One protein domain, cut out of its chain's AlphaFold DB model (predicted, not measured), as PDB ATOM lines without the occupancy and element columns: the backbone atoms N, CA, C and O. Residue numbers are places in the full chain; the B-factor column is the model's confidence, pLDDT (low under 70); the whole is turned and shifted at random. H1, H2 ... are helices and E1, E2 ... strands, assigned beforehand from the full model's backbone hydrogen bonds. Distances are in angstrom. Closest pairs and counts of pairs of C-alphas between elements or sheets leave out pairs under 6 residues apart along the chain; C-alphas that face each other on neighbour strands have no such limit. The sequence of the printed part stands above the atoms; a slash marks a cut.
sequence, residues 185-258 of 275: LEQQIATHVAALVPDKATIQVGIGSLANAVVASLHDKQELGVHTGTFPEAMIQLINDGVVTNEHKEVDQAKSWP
ATOM      1  N   LEU A 185     188.250 170.448 166.394       96.19
ATOM      2  CA  LEU A 185     187.929 170.838 167.765       96.19
ATOM      3  C   LEU A 185     189.181 171.285 168.529       96.19
ATOM      4  O   LEU A 185     189.171 172.342 169.160       96.19
ATOM      5  N   GLU A 186     190.270 170.514 168.463       95.81
ATOM      6  CA  GLU A 186     191.527 170.891 169.107       95.81
ATOM      7  C   GLU A 186     192.094 172.196 168.543       95.81
ATOM      8  O   GLU A 186     192.587 173.015 169.314       95.81
ATOM      9  N   GLN A 187     191.980 172.427 167.232       95.75
ATOM     10  CA  GLN A 187     192.430 173.670 166.594       95.75
ATOM     11  C   GLN A 187     191.618 174.892 167.052       95.75
ATOM     12  O   GLN A 187     192.186 175.955 167.322       95.75
ATOM     13  N   GLN A 188     190.298 174.748 167.193       97.62
ATOM     14  CA  GLN A 188     189.443 175.811 167.730       97.62
ATOM     15  C   GLN A 188     189.815 176.141 169.181       97.62
ATOM     16  O   GLN A 188     189.994 177.312 169.523       97.62
ATOM     17  N   ILE A 189     190.009 175.122 170.026       97.56
ATOM     18  CA  ILE A 189     190.456 175.320 171.414       97.56
ATOM     19  C   ILE A 189     191.838 175.986 171.437       97.56
ATOM     20  O   ILE A 189     192.033 176.951 172.175       97.56
ATOM     21  N   ALA A 190     192.776 175.521 170.611       96.38
ATOM     22  CA  ALA A 190     194.124 176.067 170.526       96.38
ATOM     23  C   ALA A 190     194.136 177.557 170.167       96.38
ATOM     24  O   ALA A 190     194.838 178.332 170.812       96.38
ATOM     25  N   THR A 191     193.287 177.972 169.224       96.69
ATOM     26  CA  THR A 191     193.132 179.384 168.837       96.69
ATOM     27  C   THR A 191     192.667 180.239 170.015       96.69
ATOM     28  O   THR A 191     193.213 181.314 170.270       96.69
ATOM     29  N   HIS A 192     191.685 179.757 170.782       97.88
ATOM     30  CA  HIS A 192     191.213 180.462 171.972       97.88
ATOM     31  C   HIS A 192     192.283 180.548 173.063       97.88
ATOM     32  O   HIS A 192     192.428 181.599 173.683       97.88
ATOM     33  N   VAL A 193     193.046 179.476 173.286       97.38
ATOM     34  CA  VAL A 193     194.138 179.464 174.269       97.38
ATOM     35  C   VAL A 193     195.261 180.413 173.850       97.38
ATOM     36  O   VAL A 193     195.699 181.218 174.668       97.38
ATOM     37  N   ALA A 194     195.688 180.386 172.587       96.69
ATOM     38  CA  ALA A 194     196.758 181.242 172.074       96.69
ATOM     39  C   ALA A 194     196.438 182.742 172.207       96.69
ATOM     40  O   ALA A 194     197.323 183.547 172.502       96.69
ATOM     41  N   ALA A 195     195.163 183.125 172.080       97.31
ATOM     42  CA  ALA A 195     194.717 184.502 172.296       97.31
ATOM     43  C   ALA A 195     194.883 184.981 173.755       97.31
ATOM     44  O   ALA A 195     194.978 186.184 173.992       97.31
ATOM     45  N   LEU A 196     194.933 184.062 174.726       97.75
ATOM     46  CA  LEU A 196     195.139 184.373 176.145       97.75
ATOM     47  C   LEU A 196     196.619 184.463 176.530       97.75
ATOM     48  O   LEU A 196     196.929 184.981 177.601       97.75
ATOM     49  N   VAL A 197     197.525 183.948 175.695       98.00
ATOM     50  CA  VAL A 197     198.966 183.953 175.963       98.00
ATOM     51  C   VAL A 197     199.548 185.296 175.509       98.00
ATOM     52  O   VAL A 197     199.537 185.579 174.307       98.00
ATOM     53  N   PRO A 198     200.039 186.152 176.422       97.88
ATOM     54  CA  PRO A 198     200.744 187.362 176.025       97.88
ATOM     55  C   PRO A 198     202.152 187.027 175.516       97.88
ATOM     56  O   PRO A 198     202.701 185.966 175.826       97.88
ATOM     57  N   ASP A 199     202.763 187.957 174.785       98.06
ATOM     58  CA  ASP A 199     204.202 187.897 174.512       98.06
ATOM     59  C   ASP A 199     204.990 187.831 175.825       98.06
ATOM     60  O   ASP A 199     204.530 188.311 176.868       98.06
ATOM     61  N   LYS A 200     206.190 187.241 175.775       97.38
ATOM     62  CA  LYS A 200     207.089 187.067 176.932       97.38
ATOM     63  C   LYS A 200     206.553 186.161 178.041       97.38
ATOM     64  O   LYS A 200     207.174 186.042 179.097       97.38
ATOM     65  N   ALA A 201     205.412 185.504 177.832       97.25
ATOM     66  CA  ALA A 201     204.873 184.553 178.791       97.25
ATOM     67  C   ALA A 201     205.816 183.357 178.988       97.25
ATOM     68  O   ALA A 201     206.430 182.869 178.039       97.25
ATOM     69  N   THR A 202     205.869 182.834 180.216       95.88
ATOM     70  CA  THR A 202     206.470 181.520 180.486       95.88
ATOM     71  C   THR A 202     205.391 180.447 180.396       95.88
ATOM     72  O   THR A 202     204.451 180.449 181.192       95.88
ATOM     73  N   ILE A 203     205.517 179.535 179.434       94.62
ATOM     74  CA  ILE A 203     204.512 178.513 179.140       94.62
ATOM     75  C   ILE A 203     204.890 177.140 179.711       94.62
ATOM     76  O   ILE A 203     206.054 176.726 179.715       94.62
ATOM     77  N   GLN A 204     203.859 176.421 180.155       92.69
ATOM     78  CA  GLN A 204     203.889 174.998 180.474       92.69
ATOM     79  C   GLN A 204     202.804 174.307 179.659       92.69
ATOM     80  O   GLN A 204     201.663 174.763 179.622       92.69
ATOM     81  N   VAL A 205     203.157 173.194 179.026       89.81
ATOM     82  CA  VAL A 205     202.233 172.421 178.193       89.81
ATOM     83  C   VAL A 205     202.322 170.942 178.542       89.81
ATOM     84  O   VAL A 205     203.349 170.459 179.019       89.81
ATOM     85  N   GLY A 206     201.200 170.241 178.389       85.88
ATOM     86  CA  GLY A 206     201.134 168.794 178.569       85.88
ATOM     87  C   GLY A 206     201.552 168.038 177.308       85.88
ATOM     88  O   GLY A 206     202.240 168.569 176.440       85.88
ATOM     89  N   ILE A 207     201.075 166.801 177.202       83.00
ATOM     90  CA  ILE A 207     201.249 165.929 176.034       83.00
ATOM     91  C   ILE A 207     199.941 165.794 175.245       83.00
ATOM     92  O   ILE A 207     198.858 166.074 175.760       83.00
ATOM     93  N   GLY A 208     200.041 165.290 174.015       85.38
ATOM     94  CA  GLY A 208     198.896 164.899 173.190       85.38
ATOM     95  C   GLY A 208     198.466 165.945 172.159       85.38
ATOM     96  O   GLY A 208     199.050 167.023 172.053       85.38
ATOM     97  N   SER A 209     197.427 165.603 171.392       89.50
ATOM     98  CA  SER A 209     196.966 166.375 170.228       89.50
ATOM     99  C   SER A 209     196.649 167.830 170.576       89.50
ATOM    100  O   SER A 209     197.141 168.745 169.921       89.50
ATOM    101  N   LEU A 210     195.892 168.069 171.648       91.25
ATOM    102  CA  LEU A 210     195.528 169.425 172.054       91.25
ATOM    103  C   LEU A 210     196.749 170.263 172.462       91.25
ATOM    104  O   LEU A 210     196.832 171.430 172.092       91.25
ATOM    105  N   ALA A 211     197.701 169.682 173.197       90.50
ATOM    106  CA  ALA A 211     198.914 170.394 173.594       90.50
ATOM    107  C   ALA A 211     199.745 170.788 172.364       90.50
ATOM    108  O   ALA A 211     200.163 171.937 172.254       90.50
ATOM    109  N   ASN A 212     199.902 169.871 171.406       89.56
ATOM    110  CA  ASN A 212     200.589 170.153 170.145       89.56
ATOM    111  C   ASN A 212     199.878 171.246 169.335       89.56
ATOM    112  O   ASN A 212     200.545 172.125 168.796       89.56
ATOM    113  N   ALA A 213     198.541 171.230 169.288       93.06
ATOM    114  CA  ALA A 213     197.756 172.268 168.624       93.06
ATOM    115  C   ALA A 213     197.972 173.640 169.269       93.06
ATOM    116  O   ALA A 213     198.251 174.605 168.567       93.06
ATOM    117  N   VAL A 214     197.899 173.715 170.605       94.94
ATOM    118  CA  VAL A 214     198.145 174.954 171.354       94.94
ATOM    119  C   VAL A 214     199.537 175.489 171.047       94.94
ATOM    120  O   VAL A 214     199.646 176.651 170.683       94.94
ATOM    121  N   VAL A 215     200.582 174.657 171.137       93.94
ATOM    122  CA  VAL A 215     201.964 175.079 170.854       93.94
ATOM    123  C   VAL A 215     202.101 175.587 169.416       93.94
ATOM    124  O   VAL A 215     202.627 176.675 169.209       93.94
ATOM    125  N   ALA A 216     201.560 174.875 168.426       92.88
ATOM    126  CA  ALA A 216     201.599 175.320 167.030       92.88
ATOM    127  C   ALA A 216     200.852 176.653 166.799       92.88
ATOM    128  O   ALA A 216     201.252 177.470 165.966       92.88
ATOM    129  N   SER A 217     199.785 176.918 167.555       95.69
ATOM    130  CA  SER A 217     199.042 178.182 167.501       95.69
ATOM    131  C   SER A 217     199.757 179.365 168.167       95.69
ATOM    132  O   SER A 217     199.229 180.468 168.097       95.69
ATOM    133  N   LEU A 218     200.932 179.176 168.779       96.81
ATOM    134  CA  LEU A 218     201.734 180.256 169.378       96.81
ATOM    135  C   LEU A 218     202.815 180.816 168.439       96.81
ATOM    136  O   LEU A 218     203.641 181.609 168.880       96.81
ATOM    137  N   HIS A 219     202.837 180.411 167.166       95.25
ATOM    138  CA  HIS A 219     203.863 180.809 166.190       95.25
ATOM    139  C   HIS A 219     203.973 182.325 165.947       95.25
ATOM    140  O   HIS A 219     204.974 182.782 165.405       95.25
ATOM    141  N   ASP A 220     202.953 183.104 166.308       95.50
ATOM    142  CA  ASP A 220     202.908 184.561 166.158       95.50
ATOM    143  C   ASP A 220     203.361 185.325 167.415       95.50
ATOM    144  O   ASP A 220     203.450 186.556 167.387       95.50
ATOM    145  N   LYS A 221     203.651 184.617 168.515       97.50
ATOM    146  CA  LYS A 221     204.121 185.208 169.773       97.50
ATOM    147  C   LYS A 221     205.589 185.596 169.712       97.50
ATOM    148  O   LYS A 221     206.350 185.127 168.870       97.50
ATOM    149  N   GLN A 222     205.993 186.443 170.652       96.88
ATOM    150  CA  GLN A 222     207.365 186.928 170.752       96.88
ATOM    151  C   GLN A 222     207.987 186.622 172.112       96.88
ATOM    152  O   GLN A 222     207.370 186.826 173.163       96.88
ATOM    153  N   GLU A 223     209.247 186.180 172.073       96.62
ATOM    154  CA  GLU A 223     210.146 186.067 173.225       96.62
ATOM    155  C   GLU A 223     209.583 185.212 174.375       96.62
ATOM    156  O   GLU A 223     209.790 185.501 175.557       96.62
ATOM    157  N   LEU A 224     208.850 184.148 174.036       97.44
ATOM    158  CA  LEU A 224     208.275 183.225 175.008       97.44
ATOM    159  C   LEU A 224     209.367 182.533 175.837       97.44
ATOM    160  O   LEU A 224     210.480 182.268 175.373       97.44
ATOM    161  N   GLY A 225     209.023 182.191 177.077       95.75
ATOM    162  CA  GLY A 225     209.801 181.305 177.937       95.75
ATOM    163  C   GLY A 225     209.133 179.945 178.099       95.75
ATOM    164  O   GLY A 225     207.914 179.834 178.031       95.75
ATOM    165  N   VAL A 226     209.916 178.904 178.368       93.06
ATOM    166  CA  VAL A 226     209.431 177.536 178.585       93.06
ATOM    167  C   VAL A 226     209.916 177.020 179.939       93.06
ATOM    168  O   VAL A 226     211.116 176.975 180.226       93.06
ATOM    169  N   HIS A 227     208.964 176.610 180.775       90.88
ATOM    170  CA  HIS A 227     209.214 175.875 182.014       90.88
ATOM    171  C   HIS A 227     208.124 174.814 182.172       90.88
ATOM    172  O   HIS A 227     207.015 175.108 182.621       90.88
ATOM    173  N   THR A 228     208.407 173.582 181.748       86.38
ATOM    174  CA  THR A 228     207.355 172.594 181.466       86.38
ATOM    175  C   THR A 228     207.608 171.222 182.079       86.38
ATOM    176  O   THR A 228     208.745 170.841 182.273       86.38
ATOM    177  N   GLY A 229     206.572 170.447 182.404       81.81
ATOM    178  CA  GLY A 229     206.754 169.065 182.882       81.81
ATOM    179  C   GLY A 229     207.076 168.069 181.761       81.81
ATOM    180  O   GLY A 229     207.696 167.042 182.004       81.81
ATOM    181  N   THR A 230     206.664 168.380 180.533       81.81
ATOM    182  CA  THR A 230     206.879 167.562 179.333       81.81
ATOM    183  C   THR A 230     207.234 168.464 178.165       81.81
ATOM    184  O   THR A 230     206.686 169.564 178.056       81.81
ATOM    185  N   PHE A 231     208.135 168.003 177.300       84.12
ATOM    186  CA  PHE A 231     208.643 168.784 176.177       84.12
ATOM    187  C   PHE A 231     208.099 168.229 174.849       84.12
ATOM    188  O   PHE A 231     208.625 167.236 174.351       84.12
ATOM    189  N   PRO A 232     207.010 168.798 174.295       80.94
ATOM    190  CA  PRO A 232     206.436 168.307 173.049       80.94
ATOM    191  C   PRO A 232     207.298 168.699 171.848       80.94
ATOM    192  O   PRO A 232     207.884 169.779 171.820       80.94
ATOM    193  N   GLU A 233     207.294 167.860 170.813       80.44
ATOM    194  CA  GLU A 233     208.037 168.089 169.566       80.44
ATOM    195  C   GLU A 233     207.699 169.436 168.912       80.44
ATOM    196  O   GLU A 233     208.593 170.150 168.469       80.44
ATOM    197  N   ALA A 234     206.427 169.849 168.943       83.75
ATOM    198  CA  ALA A 234     205.991 171.139 168.402       83.75
ATOM    199  C   ALA A 234     206.727 172.345 169.026       83.75
ATOM    200  O   ALA A 234     206.822 173.398 168.399       83.75
ATOM    201  N   MET A 235     207.279 172.200 170.239       88.81
ATOM    202  CA  MET A 235     208.071 173.245 170.893       88.81
ATOM    203  C   MET A 235     209.404 173.493 170.180       88.81
ATOM    204  O   MET A 235     209.895 174.618 170.177       88.81
ATOM    205  N   ILE A 236     209.981 172.456 169.560       87.62
ATOM    206  CA  ILE A 236     211.251 172.548 168.825       87.62
ATOM    207  C   ILE A 236     211.117 173.563 167.689       87.62
ATOM    208  O   ILE A 236     212.001 174.394 167.503       87.62
ATOM    209  N   GLN A 237     209.982 173.552 166.985       89.69
ATOM    210  CA  GLN A 237     209.731 174.495 165.901       89.69
ATOM    211  C   GLN A 237     209.691 175.945 166.403       89.69
ATOM    212  O   GLN A 237     210.359 176.797 165.831       89.69
ATOM    213  N   LEU A 238     209.010 176.223 167.523       92.94
ATOM    214  CA  LEU A 238     208.971 177.577 168.097       92.94
ATOM    215  C   LEU A 238     210.346 178.077 168.562       92.94
ATOM    216  O   LEU A 238     210.613 179.277 168.518       92.94
ATOM    217  N   ILE A 239     211.217 177.177 169.025       91.69
ATOM    218  CA  ILE A 239     212.602 177.524 169.371       91.69
ATOM    219  C   ILE A 239     213.391 177.859 168.105       91.69
ATOM    220  O   ILE A 239     214.040 178.900 168.054       91.69
ATOM    221  N   ASN A 240     213.307 177.011 167.077       91.62
ATOM    222  CA  ASN A 240     214.009 177.220 165.809       91.62
ATOM    223  C   ASN A 240     213.576 178.515 165.108       91.62
ATOM    224  O   ASN A 240     214.404 179.195 164.508       91.62
ATOM    225  N   ASP A 241     212.297 178.874 165.226       93.38
ATOM    226  CA  ASP A 241     211.734 180.098 164.653       93.38
ATOM    227  C   ASP A 241     212.023 181.352 165.504       93.38
ATOM    228  O   ASP A 241     211.642 182.459 165.126       93.38
ATOM    229  N   GLY A 242     212.690 181.210 166.657       93.12
ATOM    230  CA  GLY A 242     213.022 182.320 167.559       93.12
ATOM    231  C   GLY A 242     211.834 182.879 168.351       93.12
ATOM    232  O   GLY A 242     211.970 183.893 169.034       93.12
ATOM    233  N   VAL A 243     210.674 182.220 168.295       96.50
ATOM    234  CA  VAL A 243     209.479 182.570 169.083       96.50
ATOM    235  C   VAL A 243     209.733 182.337 170.573       96.50
ATOM    236  O   VAL A 243     209.313 183.131 171.414       96.50
ATOM    237  N   VAL A 244     210.442 181.255 170.911       95.25
ATOM    238  CA  VAL A 244     210.882 180.947 172.276       95.25
ATOM    239  C   VAL A 244     212.335 181.380 172.453       95.25
ATOM    240  O   VAL A 244     213.230 180.808 171.836       95.25
ATOM    241  N   THR A 245     212.579 182.335 173.352       93.12
ATOM    242  CA  THR A 245     213.930 182.836 173.671       93.12
ATOM    243  C   THR A 245     214.333 182.588 175.123       93.12
ATOM    244  O   THR A 245     215.519 182.534 175.437       93.12
ATOM    245  N   ASN A 246     213.366 182.397 176.031       92.00
ATOM    246  CA  ASN A 246     213.582 182.259 177.479       92.00
ATOM    247  C   ASN A 246     214.228 183.478 178.172       92.00
ATOM    248  O   ASN A 246     214.599 183.382 179.345       92.00
ATOM    249  N   GLU A 247     214.359 184.617 177.493       92.88
ATOM    250  CA  GLU A 247     215.094 185.786 178.000       92.88
ATOM    251  C   GLU A 247     214.369 186.518 179.132       92.88
ATOM    252  O   GLU A 247     215.017 187.132 179.976       92.88
ATOM    253  N   HIS A 248     213.041 186.421 179.197       93.00
ATOM    254  CA  HIS A 248     212.224 187.107 180.211       93.00
ATOM    255  C   HIS A 248     211.847 186.221 181.401       93.00
ATOM    256  O   HIS A 248     211.043 186.621 182.241       93.00
ATOM    257  N   LYS A 249     212.402 185.005 181.490       92.06
ATOM    258  CA  LYS A 249     212.156 184.122 182.636       92.06
ATOM    259  C   LYS A 249     212.869 184.643 183.884       92.06
ATOM    260  O   LYS A 249     214.050 184.969 183.837       92.06
ATOM    261  N   GLU A 250     212.173 184.614 185.017       90.12
ATOM    262  CA  GLU A 250     212.737 184.969 186.330       90.12
ATOM    263  C   GLU A 250     213.718 183.909 186.864       90.12
ATOM    264  O   GLU A 250     214.615 184.217 187.646       90.12
ATOM    265  N   VAL A 251     213.550 182.652 186.439       85.25
ATOM    266  CA  VAL A 251     214.361 181.493 186.841       85.25
ATOM    267  C   VAL A 251     214.784 180.725 185.593       85.25
ATOM    268  O   VAL A 251     214.010 180.605 184.640       85.25
ATOM    269  N   ASP A 252     216.011 180.198 185.591       81.19
ATOM    270  CA  ASP A 252     216.606 179.504 184.442       81.19
ATOM    271  C   ASP A 252     216.526 180.352 183.162       81.19
ATOM    272  O   ASP A 252     216.057 179.893 182.113       81.19
ATOM    273  N   GLN A 253     216.914 181.625 183.276       81.75
ATOM    274  CA  GLN A 253     216.916 182.581 182.172       81.75
ATOM    275  C   GLN A 253     217.755 182.049 181.001       81.75
ATOM    276  O   GLN A 253     218.798 181.426 181.211       81.75
ATOM    277  N   ALA A 254     217.274 182.270 179.775       75.50
ATOM    278  CA  ALA A 254     217.863 181.769 178.530       75.50
ATOM    279  C   ALA A 254     217.928 180.228 178.400       75.50
ATOM    280  O   ALA A 254     218.610 179.708 177.520       75.50
ATOM    281  N   LYS A 255     217.207 179.472 179.247       77.19
ATOM    282  CA  LYS A 255     217.140 178.001 179.182       77.19
ATOM    283  C   LYS A 255     215.703 177.506 179.051       77.19
ATOM    284  O   LYS A 255     214.840 177.894 179.835       77.19
ATOM    285  N   SER A 256     215.455 176.580 178.129       70.56
ATOM    286  CA  SER A 256     214.206 175.811 178.085       70.56
ATOM    287  C   SER A 256     214.310 174.660 179.084       70.56
ATOM    288  O   SER A 256     215.001 173.684 178.812       70.56
ATOM    289  N   TRP A 257     213.676 174.777 180.255       66.56
ATOM    290  CA  TRP A 257     213.855 173.793 181.329       66.56
ATOM    291  C   TRP A 257     212.628 172.883 181.474       66.56
ATOM    292  O   TRP A 257     211.526 173.390 181.726       66.56
ATOM    293  N   PRO A 258     212.774 171.550 181.360       55.66
ATOM    294  CA  PRO A 258     211.765 170.641 181.862       55.66
ATOM    295  C   PRO A 258     211.851 170.639 183.395       55.66
ATOM    296  O   PRO A 258     212.939 170.471 183.928       55.66
TER     297      PRO A 258
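What this domain is: This is residues 185 to 258 of the 275 residues of the protein "4-hydroxybutyrate coenzyme A transferase" of Geomicrobium sp. JCM 19055 (UniProt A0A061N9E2). Three short helices follow one another across the domain, with H2 between H1 and H3, and beyond them lies a small strand region in which E1 has a short parallel stretch paired on each end of it. H1 makes one end of the longest axis, and the loop about Gln 253, in the unnamed closing stretch, makes the other. The printed part has 74 residues with three named helices and one named strand, in the order H1, H2, E1, H3; the class is mostly helix, though named elements hold only 31 of the 74 residues. It is compact, with a radius of gyration of the C-alphas of 11.2 A, and elongated, spanning 34 by 21 by 19 A.

Where its parts are: H1, residues 185 to 196, begins at C-alpha 185 (187.929, 170.838, 167.765) and is 17.5 A long. H2, residues 209 to 216, measures 10.6 A. E1, residues 225 to 228, measures 9.7 A, with C-alpha 225 at (209.801, 181.305, 177.937). H3, residues 234 to 240, measures 10.4 A and ends at C-alpha 240 (214.009, 177.220, 165.809).

How they stand to each other: H1 and H2 touch, closest at the C-alphas of Ala 190 and Val 214, 4.3 A apart, and run the same way at a steep tilt of 42 degrees. H2 and H3 touch, closest at the C-alphas of Asn 212 and Ala 234, 5.8 A apart, and run the same way at a shallow tilt of 16 degrees. H1 and H3 are apart, and E1 is apart from H1, H2 and H3. E1 pairs with no named strand, but its residues 225 to 226 pair in parallel with residues 202 to 203, and its residues 227 to 228 with residues 257 to 258. O i to N i+4 pairs are within hydrogen-bond range throughout H2, in 7 of 8 cases in H1 and in 2 of 3 in H3.

The domain as a whole: The C-alphas farthest apart, those of Leu 185 and Gln 253, are 34.4 A apart. The printed part has no cut; the link from H1 to H2 is long, and residues 241 to 258 hold no named element. Mean pLDDT of the printed part is 90.7, and residues 257 to 258 are under 70.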